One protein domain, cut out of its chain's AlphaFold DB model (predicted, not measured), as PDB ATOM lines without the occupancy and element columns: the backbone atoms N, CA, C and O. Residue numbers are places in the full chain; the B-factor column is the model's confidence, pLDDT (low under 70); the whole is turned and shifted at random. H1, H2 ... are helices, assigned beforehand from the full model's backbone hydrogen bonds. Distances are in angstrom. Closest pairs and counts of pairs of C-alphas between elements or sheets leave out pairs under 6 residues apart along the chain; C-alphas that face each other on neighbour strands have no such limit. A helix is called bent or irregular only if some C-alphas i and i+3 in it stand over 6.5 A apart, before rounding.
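What this domain is: This is residues 53 to 225 of the 226 residues of the protein "TetR/AcrR family transcriptional regulator" of Bacteroides fragilis (UniProt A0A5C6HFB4). One long helix, H6, runs along the model's length: its residues 171 to 183 pack on H2 in a loose body made by H1 to H5, and its far part bears a small head of two short helices, H7 and H8. In the body H2 and H5 lie side by side, with H3 across one end. The printed part has 173 residues with eight named helices, H1 to H8 in order, and no named strand: all helix. It is loose, with a radius of gyration of the C-alphas of 20.6 A, and spans 63 by 37 by 29 A.

Where its parts are: Find C-alpha 165 at (11.650, 19.753, 55.049); from there H6 runs 52.5 A to residue 201, with a kink of 26 degrees near residue 185. Before it come H1, residues 54 to 58; H2, residues 63 to 85; H3, residues 88 to 99; and H5, residues 134 to 151, 25.4 A. H2 is irregular, C-alphas 66 and 69 being 9.1 A apart, with a kink of 114 degrees near residue 70. H4, residues 103 to 127, was assigned as one helix by its hydrogen bonds but is bent, C-alphas 115 and 118 being 7.4 A apart; its arms are H4a, residues 103 to 115, and H4b, residues 118 to 127. H7 is residues 206 to 213; H8, residues 217 to 224, ends at (-15.287, 7.842, 18.500).

How they stand to each other: Look first at H2, the hub: it touches H6 opposite ways at a shallow tilt of 24 degrees, closest C-alphas Ala 74 and Asp 176, 6.0 A. Among other pairs that touch, H1 touches H2, the closest C-alphas being those of Ala 58 and Thr 79, 7.1 A apart; H3 touches H4a, the closest being those of Glu 97 and Thr 105, 5.0 A; H4b touches H5, the closest being those of Glu 124 and Ile 134, 6.0 A; and H8 touches H6, the closest being those of Leu 223 and Arg 193, 5.0 A. Every O i to N i+4 pair is within hydrogen-bond range in H1, H3, H4a, H4b, H5, H7 and H8; H2 has 15 of 19 and H6 31 of 33.

The domain as a whole: The C-alphas of Val 100 and Gly 203 are farthest apart, 65.0 A. The printed part has no cut; the link from H5 to H6 is long, and residue 57 is under 70 in pLDDT.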
ATOM      1  N   PHE A  53       4.487  39.644  38.376       73.06
ATOM      2  CA  PHE A  53       5.108  38.650  37.487       73.06
ATOM      3  C   PHE A  53       5.895  37.550  38.207       73.06
ATOM      4  O   PHE A  53       6.512  36.711  37.548       73.06
ATOM      5  N   TRP A  54       5.903  37.535  39.543       76.06
ATOM      6  CA  TRP A  54       6.730  36.615  40.333       76.06
ATOM      7  C   TRP A  54       6.552  35.144  39.920       76.06
ATOM      8  O   TRP A  54       7.528  34.408  39.805       76.06
ATOM      9  N   MET A  55       5.312  34.745  39.620       71.12
ATOM     10  CA  MET A  55       4.968  33.381  39.234       71.12
ATOM     11  C   MET A  55       5.385  33.042  37.800       71.12
ATOM     12  O   MET A  55       5.846  31.936  37.546       71.12
ATOM     13  N   ASN A  56       5.295  33.995  36.866       70.56
ATOM     14  CA  ASN A  56       5.760  33.786  35.491       70.56
ATOM     15  C   ASN A  56       7.278  33.597  35.433       70.56
ATOM     16  O   ASN A  56       7.775  32.853  34.598       70.56
ATOM     17  N   ASN A  57       8.008  34.255  36.334       69.62
ATOM     18  CA  ASN A  57       9.448  34.059  36.460       69.62
ATOM     19  C   ASN A  57       9.790  32.720  37.131       69.62
ATOM     20  O   ASN A  57      10.867  32.178  36.904       69.62
ATOM     21  N   ALA A  58       8.883  32.193  37.959       74.06
ATOM     22  CA  ALA A  58       9.044  30.922  38.656       74.06
ATOM     23  C   ALA A  58       8.685  29.701  37.791       74.06
ATOM     24  O   ALA A  58       9.296  28.643  37.943       74.06
ATOM     25  N   ILE A  59       7.690  29.823  36.907       81.38
ATOM     26  CA  ILE A  59       7.211  28.733  36.052       81.38
ATOM     27  C   ILE A  59       7.781  28.896  34.644       81.38
ATOM     28  O   ILE A  59       7.297  29.689  33.840       81.38
ATOM     29  N   ASP A  60       8.759  28.062  34.308       83.56
ATOM     30  CA  ASP A  60       9.257  27.951  32.941       83.56
ATOM     31  C   ASP A  60       8.357  27.024  32.109       83.56
ATOM     32  O   ASP A  60       8.454  25.796  32.173       83.56
ATOM     33  N   ILE A  61       7.478  27.627  31.303       84.19
ATOM     34  CA  ILE A  61       6.535  26.923  30.420       84.19
ATOM     35  C   ILE A  61       7.261  26.031  29.400       84.19
ATOM     36  O   ILE A  61       6.688  25.041  28.946       84.19
ATOM     37  N   SER A  62       8.524  26.311  29.057       84.56
ATOM     38  CA  SER A  62       9.276  25.462  28.124       84.56
ATOM     39  C   SER A  62       9.463  24.032  28.657       84.56
ATOM     40  O   SER A  62       9.476  23.075  27.875       84.56
ATOM     41  N   ASN A  63       9.456  23.859  29.985       88.25
ATOM     42  CA  ASN A  63       9.521  22.551  30.636       88.25
ATOM     43  C   ASN A  63       8.271  21.693  30.409       88.25
ATOM     44  O   ASN A  63       8.347  20.478  30.597       88.25
ATOM     45  N   LEU A  64       7.145  22.264  29.965       91.25
ATOM     46  CA  LEU A  64       5.953  21.490  29.609       91.25
ATOM     47  C   LEU A  64       6.262  20.459  28.515       91.25
ATOM     48  O   LEU A  64       5.832  19.311  28.609       91.25
ATOM     49  N   ASN A  65       7.055  20.844  27.511       89.19
ATOM     50  CA  ASN A  65       7.435  19.950  26.415       89.19
ATOM     51  C   ASN A  65       8.442  18.877  26.854       89.19
ATOM     52  O   ASN A  65       8.452  17.784  26.297       89.19
ATOM     53  N   VAL A  66       9.279  19.182  27.849       92.25
ATOM     54  CA  VAL A  66      10.322  18.274  28.352       92.25
ATOM     55  C   VAL A  66       9.747  17.251  29.334       92.25
ATOM     56  O   VAL A  66      10.059  16.066  29.257       92.25
ATOM     57  N   LEU A  67       8.908  17.701  30.269       93.75
ATOM     58  CA  LEU A  67       8.344  16.872  31.339       93.75
ATOM     59  C   LEU A  67       7.051  16.163  30.922       93.75
ATOM     60  O   LEU A  67       6.674  15.161  31.533       93.75
ATOM     61  N   GLY A  68       6.360  16.693  29.914       96.25
ATOM     62  CA  GLY A  68       4.995  16.314  29.577       96.25
ATOM     63  C   GLY A  68       3.959  16.910  30.545       96.25
ATOM     64  O   GLY A  68       4.296  17.358  31.646       96.25
ATOM     65  N   PRO A  69       2.668  16.893  30.167       96.00
ATOM     66  CA  PRO A  69       1.609  17.605  30.887       96.00
ATOM     67  C   PRO A  69       1.418  17.133  32.326       96.00
ATOM     68  O   PRO A  69       1.200  17.943  33.217       96.00
ATOM     69  N   LYS A  70       1.525  15.826  32.579       97.06
ATOM     70  CA  LYS A  70       1.297  15.254  33.911       97.06
ATOM     71  C   LYS A  70       2.334  15.720  34.924       97.06
ATOM     72  O   LYS A  70       1.996  16.295  35.952       97.06
ATOM     73  N   LYS A  71       3.611  15.504  34.609       97.00
ATOM     74  CA  LYS A  71       4.707  15.874  35.502       97.00
ATOM     75  C   LYS A  71       4.838  17.393  35.616       97.00
ATOM     76  O   LYS A  71       5.056  17.890  36.714       97.00
ATOM     77  N   PHE A  72       4.629  18.133  34.524       97.06
ATOM     78  CA  PHE A  72       4.623  19.595  34.567       97.06
ATOM     79  C   PHE A  72       3.518  20.152  35.479       97.06
ATOM     80  O   PHE A  72       3.765  21.109  36.213       97.06
ATOM     81  N   PHE A  73       2.324  19.543  35.492       96.62
ATOM     82  CA  PHE A  73       1.237  19.928  36.397       96.62
ATOM     83  C   PHE A  73       1.663  19.808  37.865       96.62
ATOM     84  O   PHE A  73       1.590  20.793  38.595       96.62
ATOM     85  N   ALA A  74       2.185  18.649  38.280       97.94
ATOM     86  CA  ALA A  74       2.669  18.441  39.648       97.94
ATOM     87  C   ALA A  74       3.793  19.423  40.018       97.94
ATOM     88  O   ALA A  74       3.728  20.096  41.051       97.94
ATOM     89  N   GLU A  75       4.803  19.554  39.153       96.19
ATOM     90  CA  GLU A  75       5.949  20.434  39.401       96.19
ATOM     91  C   GLU A  75       5.554  21.909  39.484       96.19
ATOM     92  O   GLU A  75       6.180  22.663  40.229       96.19
ATOM     93  N   THR A  76       4.483  22.323  38.802       95.06
ATOM     94  CA  THR A  76       3.947  23.686  38.903       95.06
ATOM     95  C   THR A  76       3.489  24.002  40.328       95.06
ATOM     96  O   THR A  76       3.897  25.016  40.892       95.06
ATOM     97  N   PHE A  77       2.708  23.121  40.964       96.62
ATOM     98  CA  PHE A  77       2.224  23.350  42.335       96.62
ATOM     99  C   PHE A  77       3.341  23.249  43.379       96.62
ATOM    100  O   PHE A  77       3.372  24.043  44.319       96.62
ATOM    101  N   LYS A  78       4.298  22.333  43.195       97.06
ATOM    102  CA  LYS A  78       5.499  22.235  44.048       97.06
ATOM    103  C   LYS A  78       6.374  23.480  43.949       97.06
ATOM    104  O   LYS A  78       6.878  23.986  44.948       97.06
ATOM    105  N   THR A  79       6.530  24.008  42.743       94.81
ATOM    106  CA  THR A  79       7.280  25.242  42.488       94.81
ATOM    107  C   THR A  79       6.563  26.460  43.063       94.81
ATOM    108  O   THR A  79       7.215  27.304  43.672       94.81
ATOM    109  N   LEU A  80       5.234  26.521  42.960       94.81
ATOM    110  CA  LEU A  80       4.423  27.539  43.627       94.81
ATOM    111  C   LEU A  80       4.605  27.494  45.155       94.81
ATOM    112  O   LEU A  80       4.837  28.538  45.759       94.81
ATOM    113  N   PHE A  81       4.558  26.311  45.772       96.56
ATOM    114  CA  PHE A  81       4.766  26.152  47.216       96.56
ATOM    115  C   PHE A  81       6.136  26.681  47.665       96.56
ATOM    116  O   PHE A  81       6.198  27.526  48.557       96.56
ATOM    117  N   ARG A  82       7.221  26.241  47.013       94.94
ATOM    118  CA  ARG A  82       8.598  26.653  47.346       94.94
ATOM    119  C   ARG A  82       8.809  28.154  47.168       94.94
ATOM    120  O   ARG A  82       9.171  28.847  48.112       94.94
ATOM    121  N   ASN A  83       8.487  28.681  45.986       93.25
ATOM    122  CA  ASN A  83       8.711  30.097  45.692       93.25
ATOM    123  C   ASN A  83       7.862  31.026  46.559       93.25
ATOM    124  O   ASN A  83       8.299  32.132  46.866       93.25
ATOM    125  N   LEU A  84       6.650  30.612  46.948       94.38
ATOM    126  CA  LEU A  84       5.850  31.410  47.872       94.38
ATOM    127  C   LEU A  84       6.419  31.348  49.290       94.38
ATOM    128  O   LEU A  84       6.467  32.381  49.954       94.38
ATOM    129  N   SER A  85       6.860  30.169  49.744       93.94
ATOM    130  CA  SER A  85       7.503  29.982  51.054       93.94
ATOM    131  C   SER A  85       8.701  30.904  51.264       93.94
ATOM    132  O   SER A  85       8.843  31.441  52.362       93.94
ATOM    133  N   ASP A  86       9.488  31.134  50.213       91.50
ATOM    134  CA  ASP A  86      10.717  31.933  50.262       91.50
ATOM    135  C   ASP A  86      10.500  33.420  49.929       91.50
ATOM    136  O   ASP A  86      11.446  34.208  49.918       91.50
ATOM    137  N   ASN A  87       9.256  33.837  49.659       93.31
ATOM    138  CA  ASN A  87       8.931  35.205  49.253       93.31
ATOM    139  C   ASN A  87       8.038  35.917  50.288       93.31
ATOM    140  O   ASN A  87       6.813  35.975  50.122       93.31
ATOM    141  N   PRO A  88       8.626  36.506  51.349       93.81
ATOM    142  CA  PRO A  88       7.862  37.150  52.414       93.81
ATOM    143  C   PRO A  88       7.039  38.339  51.911       93.81
ATOM    144  O   PRO A  88       5.917  38.541  52.366       93.81
ATOM    145  N   VAL A  89       7.527  39.105  50.932       94.50
ATOM    146  CA  VAL A  89       6.770  40.245  50.385       94.50
ATOM    147  C   VAL A  89       5.512  39.766  49.664       94.50
ATOM    148  O   VAL A  89       4.440  40.333  49.873       94.50
ATOM    149  N   MET A  90       5.605  38.689  48.879       94.25
ATOM    150  CA  MET A  90       4.439  38.094  48.226       94.25
ATOM    151  C   MET A  90       3.448  37.521  49.246       94.25
ATOM    152  O   MET A  90       2.242  37.714  49.100       94.25
ATOM    153  N   GLN A  91       3.931  36.883  50.317       95.38
ATOM    154  CA  GLN A  91       3.069  36.439  51.419       95.38
ATOM    155  C   GLN A  91       2.305  37.617  52.045       95.38
ATOM    156  O   GLN A  91       1.091  37.549  52.249       95.38
ATOM    157  N   LYS A  92       2.988  38.740  52.294       95.44
ATOM    158  CA  LYS A  92       2.357  39.960  52.817       95.44
ATOM    159  C   LYS A  92       1.392  40.599  51.820       95.44
ATOM    160  O   LYS A  92       0.386  41.154  52.255       95.44
ATOM    161  N   LEU A  93       1.654  40.509  50.515       94.88
ATOM    162  CA  LEU A  93       0.729  40.976  49.480       94.88
ATOM    163  C   LEU A  93      -0.563  40.145  49.475       94.88
ATOM    164  O   LEU A  93      -1.645  40.721  49.463       94.88
ATOM    165  N   LEU A  94      -0.471  38.814  49.571       94.94
ATOM    166  CA  LEU A  94      -1.656  37.950  49.669       94.94
ATOM    167  C   LEU A  94      -2.468  38.228  50.945       94.94
ATOM    168  O   LEU A  94      -3.694  38.294  50.898       94.94
ATOM    169  N   LEU A  95      -1.805  38.447  52.087       95.12
ATOM    170  CA  LEU A  95      -2.486  38.868  53.320       95.12
ATOM    171  C   LEU A  95      -3.186  40.221  53.156       95.12
ATOM    172  O   LEU A  95      -4.290  40.409  53.667       95.12
ATOM    173  N   TYR A  96      -2.567  41.153  52.431       94.12
ATOM    174  CA  TYR A  96      -3.141  42.469  52.174       94.12
ATOM    175  C   TYR A  96      -4.420  42.382  51.344       94.12
ATOM    176  O   TYR A  96      -5.420  42.998  51.701       94.12
ATOM    177  N   GLU A  97      -4.419  41.552  50.304       93.69
ATOM    178  CA  GLU A  97      -5.599  41.299  49.471       93.69
ATOM    179  C   GLU A  97      -6.764  40.685  50.251       93.69
ATOM    180  O   GLU A  97      -7.918  41.005  49.979       93.69
ATOM    181  N   MET A  98      -6.476  39.848  51.252       92.81
ATOM    182  CA  MET A  98      -7.500  39.296  52.147       92.81
ATOM    183  C   MET A  98      -7.986  40.294  53.205       92.81
ATOM    184  O   MET A  98      -9.079  40.131  53.741       92.81
ATOM    185  N   SER A  99      -7.180  41.308  53.524       92.88
ATOM    186  CA  SER A  99      -7.479  42.271  54.591       92.88
ATOM    187  C   SER A  99      -8.217  43.509  54.082       92.88
ATOM    188  O   SER A  99      -9.054  44.058  54.796       92.88
ATOM    189  N   VAL A 100      -7.904  43.978  52.868       90.88
ATOM    190  CA  VAL A 100      -8.451  45.219  52.300       90.88
ATOM    191  C   VAL A 100      -8.735  45.058  50.806       90.88
ATOM    192  O   VAL A 100      -7.861  44.698  50.019       90.88
ATOM    193  N   VAL A 101      -9.948  45.430  50.393       93.12
ATOM    194  CA  VAL A 101     -10.338  45.496  48.978       93.12
ATOM    195  C   VAL A 101     -10.185  46.933  48.476       93.12
ATOM    196  O   VAL A 101     -10.934  47.819  48.883       93.12
ATOM    197  N   ASN A 102      -9.208  47.166  47.600       90.19
ATOM    198  CA  ASN A 102      -8.957  48.440  46.923       90.19
ATOM    199  C   ASN A 102      -8.451  48.199  45.489       90.19
ATOM    200  O   ASN A 102      -8.269  47.056  45.067       90.19
ATOM    201  N   ASP A 103      -8.222  49.275  44.735       91.56
ATOM    202  CA  ASP A 103      -7.801  49.179  43.333       91.56
ATOM    203  C   ASP A 103      -6.477  48.421  43.160       91.56
ATOM    204  O   ASP A 103      -6.328  47.653  42.209       91.56
ATOM    205  N   THR A 104      -5.526  48.576  44.087       89.62
ATOM    206  CA  THR A 104      -4.254  47.846  44.052       89.62
ATOM    207  C   THR A 104      -4.466  46.357  44.292       89.62
ATOM    208  O   THR A 104      -4.003  45.565  43.475       89.62
ATOM    209  N   THR A 105      -5.177  45.964  45.357       91.31
ATOM    210  CA  THR A 105      -5.374  44.544  45.703       91.31
ATOM    211  C   THR A 105      -6.222  43.807  44.674       91.31
ATOM    212  O   THR A 105      -5.933  42.661  44.332       91.31
ATOM    213  N   LYS A 106      -7.226  44.478  44.102       92.69
ATOM    214  CA  LYS A 106      -8.014  43.927  42.998       92.69
ATOM    215  C   LYS A 106      -7.155  43.720  41.751       92.69
ATOM    216  O   LYS A 106      -7.140  42.626  41.192       92.69
ATOM    217  N   ARG A 107      -6.394  44.742  41.349       92.00
ATOM    218  CA  ARG A 107      -5.523  44.679  40.169       92.00
ATOM    219  C   ARG A 107      -4.480  43.573  40.294       92.00
ATOM    220  O   ARG A 107      -4.287  42.836  39.331       92.00
ATOM    221  N   THR A 108      -3.796  43.456  41.432       90.19
ATOM    222  CA  THR A 108      -2.744  42.443  41.638       90.19
ATOM    223  C   THR A 108      -3.325  41.032  41.580       90.19
ATOM    224  O   THR A 108      -2.761  40.166  40.910       90.19
ATOM    225  N   ALA A 109      -4.486  40.811  42.205       89.94
ATOM    226  CA  ALA A 109      -5.188  39.532  42.157       89.94
ATOM    227  C   ALA A 109      -5.634  39.154  40.736       89.94
ATOM    228  O   ALA A 109      -5.310  38.063  40.264       89.94
ATOM    229  N   GLU A 110      -6.305  40.064  40.025       91.25
ATOM    230  CA  GLU A 110      -6.768  39.836  38.648       91.25
ATOM    231  C   GLU A 110      -5.601  39.616  37.681       91.25
ATOM    232  O   GLU A 110      -5.647  38.730  36.830       91.25
ATOM    233  N   THR A 111      -4.517  40.379  37.839       89.25
ATOM    234  CA  THR A 111      -3.319  40.257  37.000       89.25
ATOM    235  C   THR A 111      -2.733  38.847  37.081       89.25
ATOM    236  O   THR A 111      -2.392  38.267  36.049       89.25
ATOM    237  N   ARG A 112      -2.673  38.254  38.279       87.69
ATOM    238  CA  ARG A 112      -2.163  36.885  38.455       87.69
ATOM    239  C   ARG A 112      -3.068  35.819  37.847       87.69
ATOM    240  O   ARG A 112      -2.548  34.826  37.342       87.69
ATOM    241  N   ASP A 113      -4.385  36.006  37.865       86.19
ATOM    242  CA  ASP A 113      -5.305  35.085  37.188       86.19
ATOM    243  C   ASP A 113      -5.137  35.174  35.662       86.19
ATOM    244  O   ASP A 113      -4.915  34.163  34.991       86.19
ATOM    245  N   ILE A 114      -5.089  36.401  35.125       87.19
ATOM    246  CA  ILE A 114      -4.897  36.677  33.692       87.19
ATOM    247  C   ILE A 114      -3.610  36.037  33.159       87.19
ATOM    248  O   ILE A 114      -3.603  35.449  32.076       87.19
ATOM    249  N   MET A 115      -2.517  36.115  33.917       83.12
ATOM    250  CA  MET A 115      -1.224  35.554  33.512       83.12
ATOM    251  C   MET A 115      -1.248  34.036  33.325       83.12
ATOM    252  O   MET A 115      -0.543  33.512  32.464       83.12
ATOM    253  N   ASN A 116      -2.088  33.331  34.082       83.75
ATOM    254  CA  ASN A 116      -2.185  31.875  34.024       83.75
ATOM    255  C   ASN A 116      -3.209  31.375  32.991       83.75
ATOM    256  O   ASN A 116      -3.306  30.164  32.770       83.75
ATOM    257  N   LEU A 117      -3.932  32.277  32.308       87.94
ATOM    258  CA  LEU A 117      -5.018  31.925  31.383       87.94
ATOM    259  C   LEU A 117      -4.587  30.966  30.271       87.94
ATOM    260  O   LEU A 117      -5.313  30.022  29.956       87.94
ATOM    261  N   ASN A 118      -3.405  31.159  29.688       88.81
ATOM    262  CA  ASN A 118      -2.927  30.287  28.612       88.81
ATOM    263  C   ASN A 118      -2.667  28.862  29.114       88.81
ATOM    264  O   ASN A 118      -3.087  27.891  28.482       88.81
ATOM    265  N   LEU A 119      -2.013  28.738  30.272       90.69
ATOM    266  CA  LEU A 119      -1.696  27.440  30.857       90.69
ATOM    267  C   LEU A 119      -2.964  26.706  31.294       90.69
ATOM    268  O   LEU A 119      -3.114  25.511  31.037       90.69
ATOM    269  N   ILE A 120      -3.907  27.414  31.915       92.81
ATOM    270  CA  ILE A 120      -5.150  26.782  32.345       92.81
ATOM    271  C   ILE A 120      -6.036  26.403  31.152       92.81
ATOM    272  O   ILE A 120      -6.602  25.314  31.153       92.81
ATOM    273  N   THR A 121      -6.072  27.214  30.087       94.31
ATOM    274  CA  THR A 121      -6.796  26.896  28.839       94.31
ATOM    275  C   THR A 121      -6.225  25.654  28.151       94.31
ATOM    276  O   THR A 121      -6.977  24.820  27.634       94.31
ATOM    277  N   TYR A 122      -4.897  25.492  28.169       95.19
ATOM    278  CA  TYR A 122      -4.237  24.276  27.695       95.19
ATOM    279  C   TYR A 122      -4.746  23.041  28.450       95.19
ATOM    280  O   TYR A 122      -5.219  22.085  27.826       95.19
ATOM    281  N   TYR A 123      -4.731  23.077  29.785       96.62
ATOM    282  CA  TYR A 123      -5.224  21.960  30.589       96.62
ATOM    283  C   TYR A 123      -6.728  21.737  30.430       96.62
ATOM    284  O   TYR A 123      -7.160  20.590  30.372       96.62
ATOM    285  N   GLU A 124      -7.538  22.789  30.320       96.50
ATOM    286  CA  GLU A 124      -8.971  22.643  30.041       96.50
ATOM    287  C   GLU A 124      -9.212  21.867  28.754       96.50
ATOM    288  O   GLU A 124     -10.039  20.957  28.726       96.50
ATOM    289  N   THR A 125      -8.466  22.196  27.701       96.00
ATOM    290  CA  THR A 125      -8.562  21.504  26.416       96.00
ATOM    291  C   THR A 125      -8.153  20.040  26.556       96.00
ATOM    292  O   THR A 125      -8.869  19.162  26.076       96.00
ATOM    293  N   LEU A 126      -7.053  19.777  27.266       95.88
ATOM    294  CA  LEU A 126      -6.549  18.428  27.525       95.88
ATOM    295  C   LEU A 126      -7.560  17.565  28.300       95.88
ATOM    296  O   LEU A 126      -7.763  16.400  27.969       95.88
ATOM    297  N   PHE A 127      -8.218  18.130  29.313       96.44
ATOM    298  CA  PHE A 127      -9.128  17.409  30.209       96.44
ATOM    299  C   PHE A 127     -10.598  17.407  29.767       96.44
ATOM    300  O   PHE A 127     -11.406  16.659  30.329       96.44
ATOM    301  N   LYS A 128     -10.957  18.192  28.743       93.62
ATOM    302  CA  LYS A 128     -12.322  18.277  28.197       93.62
ATOM    303  C   LYS A 128     -12.933  16.908  27.858       93.62
ATOM    304  O   LYS A 128     -14.078  16.688  28.260       93.62
ATOM    305  N   PRO A 129     -12.229  15.969  27.190       90.69
ATOM    306  CA  PRO A 129     -12.806  14.667  26.849       90.69
ATOM    307  C   PRO A 129     -13.106  13.808  28.085       90.69
ATOM    308  O   PRO A 129     -14.130  13.128  28.143       90.69
ATOM    309  N   ALA A 130     -12.265  13.919  29.116       91.25
ATOM    310  CA  ALA A 130     -12.425  13.223  30.390       91.25
ATOM    311  C   ALA A 130     -13.465  13.878  31.323       91.25
ATOM    312  O   ALA A 130     -13.680  13.390  32.433       91.25
ATOM    313  N   LYS A 131     -14.111  14.977  30.897       91.81
ATOM    314  CA  LYS A 131     -15.100  15.749  31.675       91.81
ATOM    315  C   LYS A 131     -14.577  16.180  33.054       91.81
ATOM    316  O   LYS A 131     -15.341  16.280  34.014       91.81
ATOM    317  N   VAL A 132     -13.276  16.447  33.157       94.75
ATOM    318  CA  VAL A 132     -12.644  16.923  34.393       94.75
ATOM    319  C   VAL A 132     -12.605  18.451  34.379       94.75
ATOM    320  O   VAL A 132     -12.019  19.058  33.484       94.75
ATOM    321  N   ASN A 133     -13.206  19.088  35.389       96.00
ATOM    322  CA  ASN A 133     -13.125  20.540  35.574       96.00
ATOM    323  C   ASN A 133     -11.781  20.924  36.213       96.00
ATOM    324  O   ASN A 133     -11.686  21.184  37.414       96.00
ATOM    325  N   ILE A 134     -10.733  20.940  35.393       96.19
ATOM    326  CA  ILE A 134      -9.367  21.189  35.858       96.19
ATOM    327  C   ILE A 134      -9.169  22.611  36.400       96.19
ATOM    328  O   ILE A 134      -8.384  22.788  37.326       96.19
ATOM    329  N   LYS A 135      -9.935  23.604  35.916       94.69
ATOM    330  CA  LYS A 135      -9.953  24.974  36.466       94.69
ATOM    331  C   LYS A 135     -10.294  24.991  37.943       94.69
ATOM    332  O   LYS A 135      -9.558  25.559  38.743       94.69
ATOM    333  N   SER A 136     -11.400  24.344  38.299       96.50
ATOM    334  CA  SER A 136     -11.847  24.291  39.691       96.50
ATOM    335  C   SER A 136     -10.832  23.571  40.574       96.50
ATOM    336  O   SER A 136     -10.603  23.992  41.703       96.50
ATOM    337  N   ILE A 137     -10.220  22.500  40.066       97.06
ATOM    338  CA  ILE A 137      -9.203  21.745  40.802       97.06
ATOM    339  C   ILE A 137      -7.959  22.611  41.028       97.06
ATOM    340  O   ILE A 137      -7.494  22.719  42.158       97.06
ATOM    341  N   ALA A 138      -7.457  23.273  39.982       95.94
ATOM    342  CA  ALA A 138      -6.305  24.162  40.082       95.94
ATOM    343  C   ALA A 138      -6.563  25.319  41.061       95.94
ATOM    344  O   ALA A 138      -5.709  25.599  41.895       95.94
ATOM    345  N   ALA A 139      -7.749  25.933  41.026       95.75
ATOM    346  CA  ALA A 139      -8.122  27.000  41.956       95.75
ATOM    347  C   ALA A 139      -8.109  26.534  43.424       95.75
ATOM    348  O   ALA A 139      -7.579  27.236  44.286       95.75
ATOM    349  N   ILE A 140      -8.628  25.333  43.709       97.94
ATOM    350  CA  ILE A 140      -8.589  24.736  45.056       97.94
ATOM    351  C   ILE A 140      -7.143  24.483  45.494       97.94
ATOM    352  O   ILE A 140      -6.787  24.806  46.625       97.94
ATOM    353  N   LEU A 141      -6.303  23.941  44.608       97.62
ATOM    354  CA  LEU A 141      -4.895  23.681  44.912       97.62
ATOM    355  C   LEU A 141      -4.125  24.980  45.187       97.62
ATOM    356  O   LEU A 141      -3.409  25.054  46.181       97.62
ATOM    357  N   ILE A 142      -4.307  26.017  44.363       95.25
ATOM    358  CA  ILE A 142      -3.665  27.329  44.553       95.25
ATOM    359  C   ILE A 142      -4.113  27.960  45.873       95.25
ATOM    360  O   ILE A 142      -3.268  28.356  46.674       95.25
ATOM    361  N   GLY A 143      -5.424  28.015  46.129       96.00
ATOM    362  CA  GLY A 143      -5.964  28.564  47.375       96.00
ATOM    363  C   GLY A 143      -5.493  27.789  48.607       96.00
ATOM    364  O   GLY A 143      -5.134  28.391  49.618       96.00
ATOM    365  N   GLY A 144      -5.417  26.460  48.500       97.88
ATOM    366  CA  GLY A 144      -4.848  25.594  49.529       97.88
ATOM    367  C   GLY A 144      -3.386  25.928  49.807       97.88
ATOM    368  O   GLY A 144      -3.030  26.146  50.960       97.88
ATOM    369  N   ILE A 145      -2.552  26.051  48.772       97.69
ATOM    370  CA  ILE A 145      -1.138  26.425  48.927       97.69
ATOM    371  C   ILE A 145      -1.003  27.798  49.577       97.69
ATOM    372  O   ILE A 145      -0.227  27.943  50.517       97.69
ATOM    373  N   TYR A 146      -1.774  28.792  49.130       96.75
ATOM    374  CA  TYR A 146      -1.762  30.121  49.742       96.75
ATOM    375  C   TYR A 146      -2.076  30.035  51.231       96.75
ATOM    376  O   TYR A 146      -1.319  30.558  52.041       96.75
ATOM    377  N   TYR A 147      -3.134  29.321  51.612       97.56
ATOM    378  CA  TYR A 147      -3.471  29.157  53.019       97.56
ATOM    379  C   TYR A 147      -2.364  28.442  53.802       97.56
ATOM    380  O   TYR A 147      -1.951  28.942  54.843       97.56
ATOM    381  N   LEU A 148      -1.843  27.321  53.289       97.94
ATOM    382  CA  LEU A 148      -0.767  26.572  53.939       97.94
ATOM    383  C   LEU A 148       0.453  27.462  54.201       97.94
ATOM    384  O   LEU A 148       0.960  27.472  55.320       97.94
ATOM    385  N   ILE A 149       0.887  28.248  53.210       97.50
ATOM    386  CA  ILE A 149       2.059  29.116  53.362       97.50
ATOM    387  C   ILE A 149       1.793  30.304  54.284       97.50
ATOM    388  O   ILE A 149       2.655  30.657  55.079       97.50
ATOM    389  N   LEU A 150       0.616  30.925  54.215       96.81
ATOM    390  CA  LEU A 150       0.299  32.078  55.064       96.81
ATOM    391  C   LEU A 150       0.012  31.681  56.518       96.81
ATOM    392  O   LEU A 150       0.178  32.498  57.422       96.81
ATOM    393  N   HIS A 151      -0.414  30.437  56.749       96.50
ATOM    394  CA  HIS A 151      -0.743  29.912  58.072       96.50
ATOM    395  C   HIS A 151       0.429  29.205  58.766       96.50
ATOM    396  O   HIS A 151       0.385  29.053  59.985       96.50
ATOM    397  N   LYS A 152       1.469  28.751  58.049       94.81
ATOM    398  CA  LYS A 152       2.514  27.868  58.616       94.81
ATOM    399  C   LYS A 152       3.215  28.409  59.874       94.81
ATOM    400  O   LYS A 152       3.554  27.619  60.746       94.81
ATOM    401  N   GLU A 153       3.335  29.732  60.021       92.62
ATOM    402  CA  GLU A 153       3.880  30.382  61.230       92.62
ATOM    403  C   GLU A 153       2.936  30.336  62.444       92.62
ATOM    404  O   GLU A 153       3.364  30.508  63.583       92.62
ATOM    405  N   CYS A 154       1.636  30.140  62.220       95.75
ATOM    406  CA  CYS A 154       0.624  30.123  63.271       95.75
ATOM    407  C   CYS A 154       0.562  28.763  63.967       95.75
ATOM    408  O   CYS A 154       0.665  28.684  65.192       95.75
ATOM    409  N   ALA A 155       0.366  27.693  63.196       96.94
ATOM    410  CA  ALA A 155       0.273  26.341  63.724       96.94
ATOM    411  C   ALA A 155       0.420  25.284  62.625       96.94
ATOM    412  O   ALA A 155       0.194  25.533  61.437       96.94
ATOM    413  N   LYS A 156       0.701  24.055  63.069       97.69
ATOM    414  CA  LYS A 156       0.613  22.852  62.237       97.69
ATOM    415  C   LYS A 156      -0.814  22.660  61.726       97.69
ATOM    416  O   LYS A 156      -1.773  22.845  62.474       97.69
ATOM    417  N   ILE A 157      -0.953  22.194  60.488       96.69
ATOM    418  CA  ILE A 157      -2.243  21.799  59.900       96.69
ATOM    419  C   ILE A 157      -2.218  20.296  59.674       96.69
ATOM    420  O   ILE A 157      -1.242  19.762  59.158       96.69
ATOM    421  N   CYS A 158      -3.284  19.598  60.069       96.69
ATOM    422  CA  CYS A 158      -3.347  18.135  59.980       96.69
ATOM    423  C   CYS A 158      -2.125  17.452  60.622       96.69
ATOM    424  O   CYS A 158      -1.661  16.429  60.133       96.69
ATOM    425  N   THR A 159      -1.592  18.030  61.708       97.19
ATOM    426  CA  THR A 159      -0.351  17.619  62.400       97.19
ATOM    427  C   THR A 159       0.958  17.809  61.617       97.19
ATOM    428  O   THR A 159       2.029  17.544  62.163       97.19
ATOM    429  N   ILE A 160       0.896  18.346  60.396       98.25
ATOM    430  CA  ILE A 160       2.049  18.619  59.534       98.25
ATOM    431  C   ILE A 160       2.573  20.029  59.806       98.25
ATOM    432  O   ILE A 160       1.812  21.000  59.851       98.25
ATOM    433  N   ASP A 161       3.886  20.125  59.987       98.00
ATOM    434  CA  ASP A 161       4.603  21.386  60.111       98.00
ATOM    435  C   ASP A 161       5.178  21.797  58.753       98.00
ATOM    436  O   ASP A 161       6.177  21.245  58.303       98.00
ATOM    437  N   PHE A 162       4.534  22.750  58.080       97.31
ATOM    438  CA  PHE A 162       4.943  23.201  56.744       97.31
ATOM    439  C   PHE A 162       6.154  24.147  56.750       97.31
ATOM    440  O   PHE A 162       6.544  24.630  55.687       97.31
ATOM    441  N   ASN A 163       6.760  24.392  57.916       96.00
ATOM    442  CA  ASN A 163       8.046  25.077  58.035       96.00
ATOM    443  C   ASN A 163       9.251  24.132  58.018       96.00
ATOM    444  O   ASN A 163      10.387  24.601  58.073       96.00
ATOM    445  N   THR A 164       9.037  22.815  57.928       97.19
ATOM    446  CA  THR A 164      10.128  21.834  57.909       97.19
ATOM    447  C   THR A 164      10.270  21.140  56.551       97.19
ATOM    448  O   THR A 164       9.296  21.056  55.790       97.19
ATOM    449  N   PRO A 165      11.456  20.578  56.242       97.56
ATOM    450  CA  PRO A 165      11.650  19.753  55.049       97.56
ATOM    451  C   PRO A 165      10.679  18.566  54.970       97.56
ATOM    452  O   PRO A 165      10.256  18.174  53.883       97.56
ATOM    453  N   GLU A 166      10.289  17.995  56.112       98.19
ATOM    454  CA  GLU A 166       9.300  16.916  56.180       98.19
ATOM    455  C   GLU A 166       7.906  17.401  55.770       98.19
ATOM    456  O   GLU A 166       7.190  16.673  55.083       98.19
ATOM    457  N   GLY A 167       7.526  18.625  56.146       98.06
ATOM    458  CA  GLY A 167       6.270  19.237  55.717       98.06
ATOM    459  C   GLY A 167       6.232  19.533  54.222       98.06
ATOM    460  O   GLY A 167       5.237  19.225  53.563       98.06
ATOM    461  N   GLU A 168       7.321  20.063  53.663       97.75
ATOM    462  CA  GLU A 168       7.454  20.249  52.211       97.75
ATOM    463  C   GLU A 168       7.376  18.908  51.468       97.75
ATOM    464  O   GLU A 168       6.663  18.782  50.469       97.75
ATOM    465  N   LYS A 169       8.050  17.874  51.984       98.44
ATOM    466  CA  LYS A 169       7.979  16.523  51.422       98.44
ATOM    467  C   LYS A 169       6.552  15.970  51.461       98.44
ATOM    468  O   LYS A 169       6.080  15.474  50.442       98.44
ATOM    469  N   ALA A 170       5.851  16.106  52.588       98.44
ATOM    470  CA  ALA A 170       4.461  15.668  52.724       98.44
ATOM    471  C   ALA A 170       3.528  16.404  51.746       98.44
ATOM    472  O   ALA A 170       2.653  15.789  51.134       98.44
ATOM    473  N   PHE A 171       3.738  17.710  51.544       98.44
ATOM    474  CA  PHE A 171       3.032  18.474  50.515       98.44
ATOM    475  C   PHE A 171       3.311  17.920  49.109       98.44
ATOM    476  O   PHE A 171       2.373  17.667  48.349       98.44
ATOM    477  N   SER A 172       4.584  17.694  48.773       98.44
ATOM    478  CA  SER A 172       5.005  17.163  47.472       98.44
ATOM    479  C   SER A 172       4.377  15.796  47.178       98.44
ATOM    480  O   SER A 172       3.833  15.602  46.092       98.44
ATOM    481  N   GLU A 173       4.390  14.879  48.149       98.62
ATOM    482  CA  GLU A 173       3.754  13.556  48.041       98.62
ATOM    483  C   GLU A 173       2.236  13.664  47.821       98.62
ATOM    484  O   GLU A 173       1.672  12.962  46.979       98.62
ATOM    485  N   GLY A 174       1.571  14.586  48.527       98.56
ATOM    486  CA  GLY A 174       0.146  14.858  48.335       98.56
ATOM    487  C   GLY A 174      -0.176  15.379  46.930       98.56
ATOM    488  O   GLY A 174      -1.135  14.920  46.305       98.56
ATOM    489  N   ILE A 175       0.635  16.300  46.402       98.56
ATOM    490  CA  ILE A 175       0.483  16.820  45.035       98.56
ATOM    491  C   ILE A 175       0.706  15.730  43.989       98.56
ATOM    492  O   ILE A 175      -0.059  15.667  43.022       98.56
ATOM    493  N   ASP A 176       1.704  14.866  44.173       98.62
ATOM    494  CA  ASP A 176       1.958  13.745  43.263       98.62
ATOM    495  C   ASP A 176       0.760  12.791  43.224       98.62
ATOM    496  O   ASP A 176       0.229  12.512  42.148       98.62
ATOM    497  N   PHE A 177       0.244  12.396  44.391       98.62
ATOM    498  CA  PHE A 177      -0.928  11.525  44.487       98.62
ATOM    499  C   PHE A 177      -2.178  12.127  43.827       98.62
ATOM    500  O   PHE A 177      -2.901  11.447  43.085       98.62
ATOM    501  N   LEU A 178      -2.459  13.409  44.083       98.25
ATOM    502  CA  LEU A 178      -3.602  14.094  43.479       98.25
ATOM    503  C   LEU A 178      -3.432  14.211  41.965       98.25
ATOM    504  O   LEU A 178      -4.379  13.939  41.226       98.25
ATOM    505  N   THR A 179      -2.232  14.552  41.497       98.19
ATOM    506  CA  THR A 179      -1.926  14.647  40.065       98.19
ATOM    507  C   THR A 179      -2.120  13.298  39.381       98.19
ATOM    508  O   THR A 179      -2.819  13.228  38.371       98.19
ATOM    509  N   ASP A 180      -1.596  12.212  39.950       98.06
ATOM    510  CA  ASP A 180      -1.829  10.859  39.443       98.06
ATOM    511  C   ASP A 180      -3.319  10.538  39.368       98.06
ATOM    512  O   ASP A 180      -3.813  10.112  38.325       98.06
ATOM    513  N   THR A 181      -4.066  10.817  40.433       97.62
ATOM    514  CA  THR A 181      -5.511  10.558  40.491       97.62
ATOM    515  C   THR A 181      -6.282  11.323  39.412       97.62
ATOM    516  O   THR A 181      -7.182  10.767  38.773       97.62
ATOM    517  N   ILE A 182      -5.929  12.589  39.181       97.00
ATOM    518  CA  ILE A 182      -6.552  13.441  38.164       97.00
ATOM    519  C   ILE A 182      -6.219  12.923  36.760       97.00
ATOM    520  O   ILE A 182      -7.122  12.732  35.943       97.00
ATOM    521  N   PHE A 183      -4.944  12.649  36.475       97.19
ATOM    522  CA  PHE A 183      -4.503  12.193  35.154       97.19
ATOM    523  C   PHE A 183      -4.960  10.770  34.830       97.19
ATOM    524  O   PHE A 183      -5.285  10.498  33.677       97.19
ATOM    525  N   ASN A 184      -5.138   9.904  35.829       96.56
ATOM    526  CA  ASN A 184      -5.719   8.572  35.642       96.56
ATOM    527  C   ASN A 184      -7.116   8.624  34.997       96.56
ATOM    528  O   ASN A 184      -7.490   7.699  34.279       96.56
ATOM    529  N   ARG A 185      -7.892   9.701  35.208       94.69
ATOM    530  CA  ARG A 185      -9.187   9.902  34.527       94.69
ATOM    531  C   ARG A 185      -9.020  10.127  33.026       94.69
ATOM    532  O   ARG A 185      -9.792   9.584  32.243       94.69
ATOM    533  N   LEU A 186      -8.012  10.903  32.637       94.44
ATOM    534  CA  LEU A 186      -7.682  11.150  31.236       94.44
ATOM    535  C   LEU A 186      -7.098   9.896  30.574       94.44
ATOM    536  O   LEU A 186      -7.518   9.511  29.489       94.44
ATOM    537  N   GLU A 187      -6.187   9.213  31.262       95.00
ATOM    538  CA  GLU A 187      -5.588   7.962  30.791       95.00
ATOM    539  C   GLU A 187      -6.635   6.841  30.657       95.00
ATOM    540  O   GLU A 187      -6.566   6.035  29.730       95.00
ATOM    541  N   ALA A 188      -7.631   6.773  31.549       93.00
ATOM    542  CA  ALA A 188      -8.765   5.856  31.410       93.00
ATOM    543  C   ALA A 188      -9.597   6.165  30.157       93.00
ATOM    544  O   ALA A 188      -9.857   5.256  29.376       93.00
ATOM    545  N   TYR A 189      -9.925   7.440  29.919       92.19
ATOM    546  CA  TYR A 189     -10.635   7.858  28.709       92.19
ATOM    547  C   TYR A 189      -9.886   7.452  27.427       92.19
ATOM    548  O   TYR A 189     -10.486   6.886  26.513       92.19
ATOM    549  N   GLU A 190      -8.573   7.686  27.360       92.69
ATOM    550  CA  GLU A 190      -7.770   7.310  26.187       92.69
ATOM    551  C   GLU A 190      -7.651   5.788  26.019       92.69
ATOM    552  O   GLU A 190      -7.705   5.280  24.896       92.69
ATOM    553  N   ARG A 191      -7.545   5.030  27.119       94.12
ATOM    554  CA  ARG A 191      -7.579   3.558  27.073       94.12
ATOM    555  C   ARG A 191      -8.905   3.042  26.525       94.12
ATOM    556  O   ARG A 191      -8.885   2.223  25.608       94.12
ATOM    557  N   ASP A 192     -10.026   3.553  27.023       93.38
ATOM    558  CA  ASP A 192     -11.362   3.170  26.560       93.38
ATOM    559  C   ASP A 192     -11.550   3.515  25.079       93.38
ATOM    560  O   ASP A 192     -12.027   2.696  24.293       93.38
ATOM    561  N   ARG A 193     -11.096   4.701  24.661       93.62
ATOM    562  CA  ARG A 193     -11.126   5.146  23.263       93.62
ATOM    563  C   ARG A 193     -10.341   4.215  22.343       93.62
ATOM    564  O   ARG A 193     -10.832   3.846  21.273       93.62
ATOM    565  N   ASN A 194      -9.134   3.831  22.743       94.44
ATOM    566  CA  ASN A 194      -8.294   2.922  21.965       94.44
ATOM    567  C   ASN A 194      -8.877   1.506  21.924       94.44
ATOM    568  O   ASN A 194      -8.892   0.892  20.857       94.44
ATOM    569  N   ALA A 195      -9.432   1.022  23.038       94.94
ATOM    570  CA  ALA A 195     -10.124  -0.261  23.092       94.94
ATOM    571  C   ALA A 195     -11.319  -0.296  22.127       94.94
ATOM    572  O   ALA A 195     -11.402  -1.200  21.300       94.94
ATOM    573  N   VAL A 196     -12.187   0.724  22.142       95.56
ATOM    574  CA  VAL A 196     -13.320   0.835  21.205       95.56
ATOM    575  C   VAL A 196     -12.855   0.777  19.748       95.56
ATOM    576  O   VAL A 196     -13.444   0.061  18.938       95.56
ATOM    577  N   ARG A 197     -11.799   1.523  19.398       94.69
ATOM    578  CA  ARG A 197     -11.255   1.543  18.030       94.69
ATOM    579  C   ARG A 197     -10.752   0.173  17.596       94.69
ATOM    580  O   ARG A 197     -11.054  -0.246  16.481       94.69
ATOM    581  N   GLN A 198     -10.035  -0.524  18.474       96.56
ATOM    582  CA  GLN A 198      -9.546  -1.869  18.191       96.56
ATOM    583  C   GLN A 198     -10.704  -2.859  18.027       96.56
ATOM    584  O   GLN A 198     -10.740  -3.602  17.055       96.56
ATOM    585  N   MET A 199     -11.709  -2.808  18.905       96.44
ATOM    586  CA  MET A 199     -12.890  -3.673  18.816       96.44
ATOM    587  C   MET A 199     -13.650  -3.490  17.496       96.44
ATOM    588  O   MET A 199     -14.106  -4.470  16.910       96.44
ATOM    589  N   LEU A 200     -13.775  -2.251  17.007       95.38
ATOM    590  CA  LEU A 200     -14.368  -1.984  15.693       95.38
ATOM    591  C   LEU A 200     -13.513  -2.543  14.551       95.38
ATOM    592  O   LEU A 200     -14.067  -3.114  13.614       95.38
ATOM    593  N   ALA A 201     -12.185  -2.404  14.631       96.19
ATOM    594  CA  ALA A 201     -11.261  -2.976  13.650       96.19
ATOM    595  C   ALA A 201     -11.340  -4.514  13.611       96.19
ATOM    596  O   ALA A 201     -11.276  -5.103  12.535       96.19
ATOM    597  N   ASP A 202     -11.588  -5.143  14.761       97.62
ATOM    598  CA  ASP A 202     -11.797  -6.589  14.901       97.62
ATOM    599  C   ASP A 202     -13.217  -7.039  14.473       97.62
ATOM    600  O   ASP A 202     -13.583  -8.208  14.613       97.62
ATOM    601  N   GLY A 203     -14.052  -6.127  13.956       97.00
ATOM    602  CA  GLY A 203     -15.396  -6.425  13.449       97.00
ATOM    603  C   GLY A 203     -16.476  -6.576  14.526       97.00
ATOM    604  O   GLY A 203     -17.570  -7.082  14.252       97.00
ATOM    605  N   ILE A 204     -16.214  -6.145  15.764       97.25
ATOM    606  CA  ILE A 204     -17.204  -6.171  16.844       97.25
ATOM    607  C   ILE A 204     -18.231  -5.057  16.607       97.25
ATOM    608  O   ILE A 204     -17.891  -3.887  16.468       97.25
ATOM    609  N   SER A 205     -19.520  -5.411  16.591       96.88
ATOM    610  CA  SER A 205     -20.590  -4.430  16.380       96.88
ATOM    611  C   SER A 205     -20.712  -3.437  17.539       96.88
ATOM    612  O   SER A 205     -20.538  -3.802  18.702       96.88
ATOM    613  N   GLU A 206     -21.128  -2.201  17.243       95.75
ATOM    614  CA  GLU A 206     -21.349  -1.147  18.249       95.75
ATOM    615  C   GLU A 206     -22.236  -1.605  19.419       95.75
ATOM    616  O   GLU A 206     -21.962  -1.305  20.576       95.75
ATOM    617  N   LEU A 207     -23.282  -2.392  19.133       95.94
ATOM    618  CA  LEU A 207     -24.165  -2.973  20.150       95.94
ATOM    619  C   LEU A 207     -23.414  -3.891  21.125       95.94
ATOM    620  O   LEU A 207     -23.671  -3.845  22.329       95.94
ATOM    621  N   LYS A 208     -22.490  -4.720  20.619       96.81
ATOM    622  CA  LYS A 208     -21.651  -5.587  21.457       96.81
ATOM    623  C   LYS A 208     -20.621  -4.773  22.238       96.81
ATOM    624  O   LYS A 208     -20.428  -5.065  23.411       96.81
ATOM    625  N   ILE A 209     -20.028  -3.740  21.635       96.50
ATOM    626  CA  ILE A 209     -19.084  -2.839  22.320       96.50
ATOM    627  C   ILE A 209     -19.767  -2.140  23.500       96.50
ATOM    628  O   ILE A 209     -19.286  -2.249  24.626       96.50
ATOM    629  N   CYS A 210     -20.933  -1.516  23.280       95.62
ATOM    630  CA  CYS A 210     -21.716  -0.897  24.355       95.62
ATOM    631  C   CYS A 210     -22.016  -1.890  25.485       95.62
ATOM    632  O   CYS A 210     -21.883  -1.554  26.659       95.62
ATOM    633  N   LYS A 211     -22.384  -3.131  25.135       96.06
ATOM    634  CA  LYS A 211     -22.658  -4.190  26.113       96.06
ATOM    635  C   LYS A 211     -21.412  -4.593  26.909       96.06
ATOM    636  O   LYS A 211     -21.522  -4.763  28.117       96.06
ATOM    637  N   TYR A 212     -20.263  -4.778  26.259       94.94
ATOM    638  CA  TYR A 212     -19.032  -5.231  26.920       94.94
ATOM    639  C   TYR A 212     -18.403  -4.159  27.802       94.94
ATOM    640  O   TYR A 212     -17.907  -4.480  28.876       94.94
ATOM    641  N   MET A 213     -18.450  -2.897  27.378       93.25
ATOM    642  CA  MET A 213     -17.875  -1.785  28.138       93.25
ATOM    643  C   MET A 213     -18.857  -1.168  29.139       93.25
ATOM    644  O   MET A 213     -18.462  -0.325  29.936       93.25
ATOM    645  N   GLY A 214     -20.136  -1.558  29.107       94.00
ATOM    646  CA  GLY A 214     -21.163  -0.980  29.975       94.00
ATOM    647  C   GLY A 214     -21.442   0.499  29.683       94.00
ATOM    648  O   GLY A 214     -21.822   1.238  30.587       94.00
ATOM    649  N   ILE A 215     -21.248   0.937  28.435       92.44
ATOM    650  CA  ILE A 215     -21.388   2.340  28.014       92.44
ATOM    651  C   ILE A 215     -22.635   2.552  27.151       92.44
ATOM    652  O   ILE A 215     -23.106   1.642  26.462       92.44
ATOM    653  N   SER A 216     -23.177   3.772  27.153       93.44
ATOM    654  CA  SER A 216     -24.301   4.118  26.280       93.44
ATOM    655  C   SER A 216     -23.854   4.311  24.823       93.44
ATOM    656  O   SER A 216     -22.685   4.566  24.535       93.44
ATOM    657  N   LYS A 217     -24.803   4.289  23.872       91.62
ATOM    658  CA  LYS A 217     -24.519   4.677  22.473       91.62
ATOM    659  C   LYS A 217     -23.985   6.110  22.354       91.62
ATOM    660  O   LYS A 217     -23.248   6.404  21.418       91.62
ATOM    661  N   ASN A 218     -24.369   7.003  23.265       90.94
ATOM    662  CA  ASN A 218     -23.869   8.373  23.265       90.94
ATOM    663  C   ASN A 218     -22.417   8.426  23.741       90.94
ATOM    664  O   ASN A 218     -21.609   9.094  23.104       90.94
ATOM    665  N   ASP A 219     -22.068   7.681  24.789       89.00
ATOM    666  CA  ASP A 219     -20.682   7.587  25.264       89.00
ATOM    667  C   ASP A 219     -19.776   6.949  24.203       89.00
ATOM    668  O   ASP A 219     -18.681   7.448  23.951       89.00
ATOM    669  N   LEU A 220     -20.271   5.931  23.487       92.00
ATOM    670  CA  LEU A 220     -19.573   5.351  22.338       92.00
ATOM    671  C   LEU A 220     -19.291   6.400  21.247       92.00
ATOM    672  O   LEU A 220     -18.165   6.499  20.760       92.00
ATOM    673  N   LYS A 221     -20.283   7.226  20.886       90.62
ATOM    674  CA  LYS A 221     -20.093   8.328  19.923       90.62
ATOM    675  C   LYS A 221     -19.069   9.354  20.403       90.62
ATOM    676  O   LYS A 221     -18.306   9.861  19.588       90.62
ATOM    677  N   VAL A 222     -19.048   9.660  21.703       88.75
ATOM    678  CA  VAL A 222     -18.056  10.569  22.295       88.75
ATOM    679  C   VAL A 222     -16.649   9.985  22.159       88.75
ATOM    680  O   VAL A 222     -15.771  10.679  21.657       88.75
ATOM    681  N   LEU A 223     -16.440   8.707  22.494       89.75
ATOM    682  CA  LEU A 223     -15.135   8.043  22.344       89.75
ATOM    683  C   LEU A 223     -14.657   8.009  20.881       89.75
ATOM    684  O   LEU A 223     -13.469   8.158  20.596       89.75
ATOM    685  N   LEU A 224     -15.585   7.856  19.935       88.50
ATOM    686  CA  LEU A 224     -15.287   7.842  18.500       88.50
ATOM    687  C   LEU A 224     -15.095   9.232  17.882       88.50
ATOM    688  O   LEU A 224     -14.571   9.326  16.769       88.50
ATOM    689  N   SER A 225     -15.498  10.301  18.571       81.94
ATOM    690  CA  SER A 225     -15.312  11.666  18.079       81.94
ATOM    691  C   SER A 225     -13.820  12.011  17.940       81.94
ATOM    692  O   SER A 225     -12.964  11.431  18.620       81.94
TER     693      SER A 225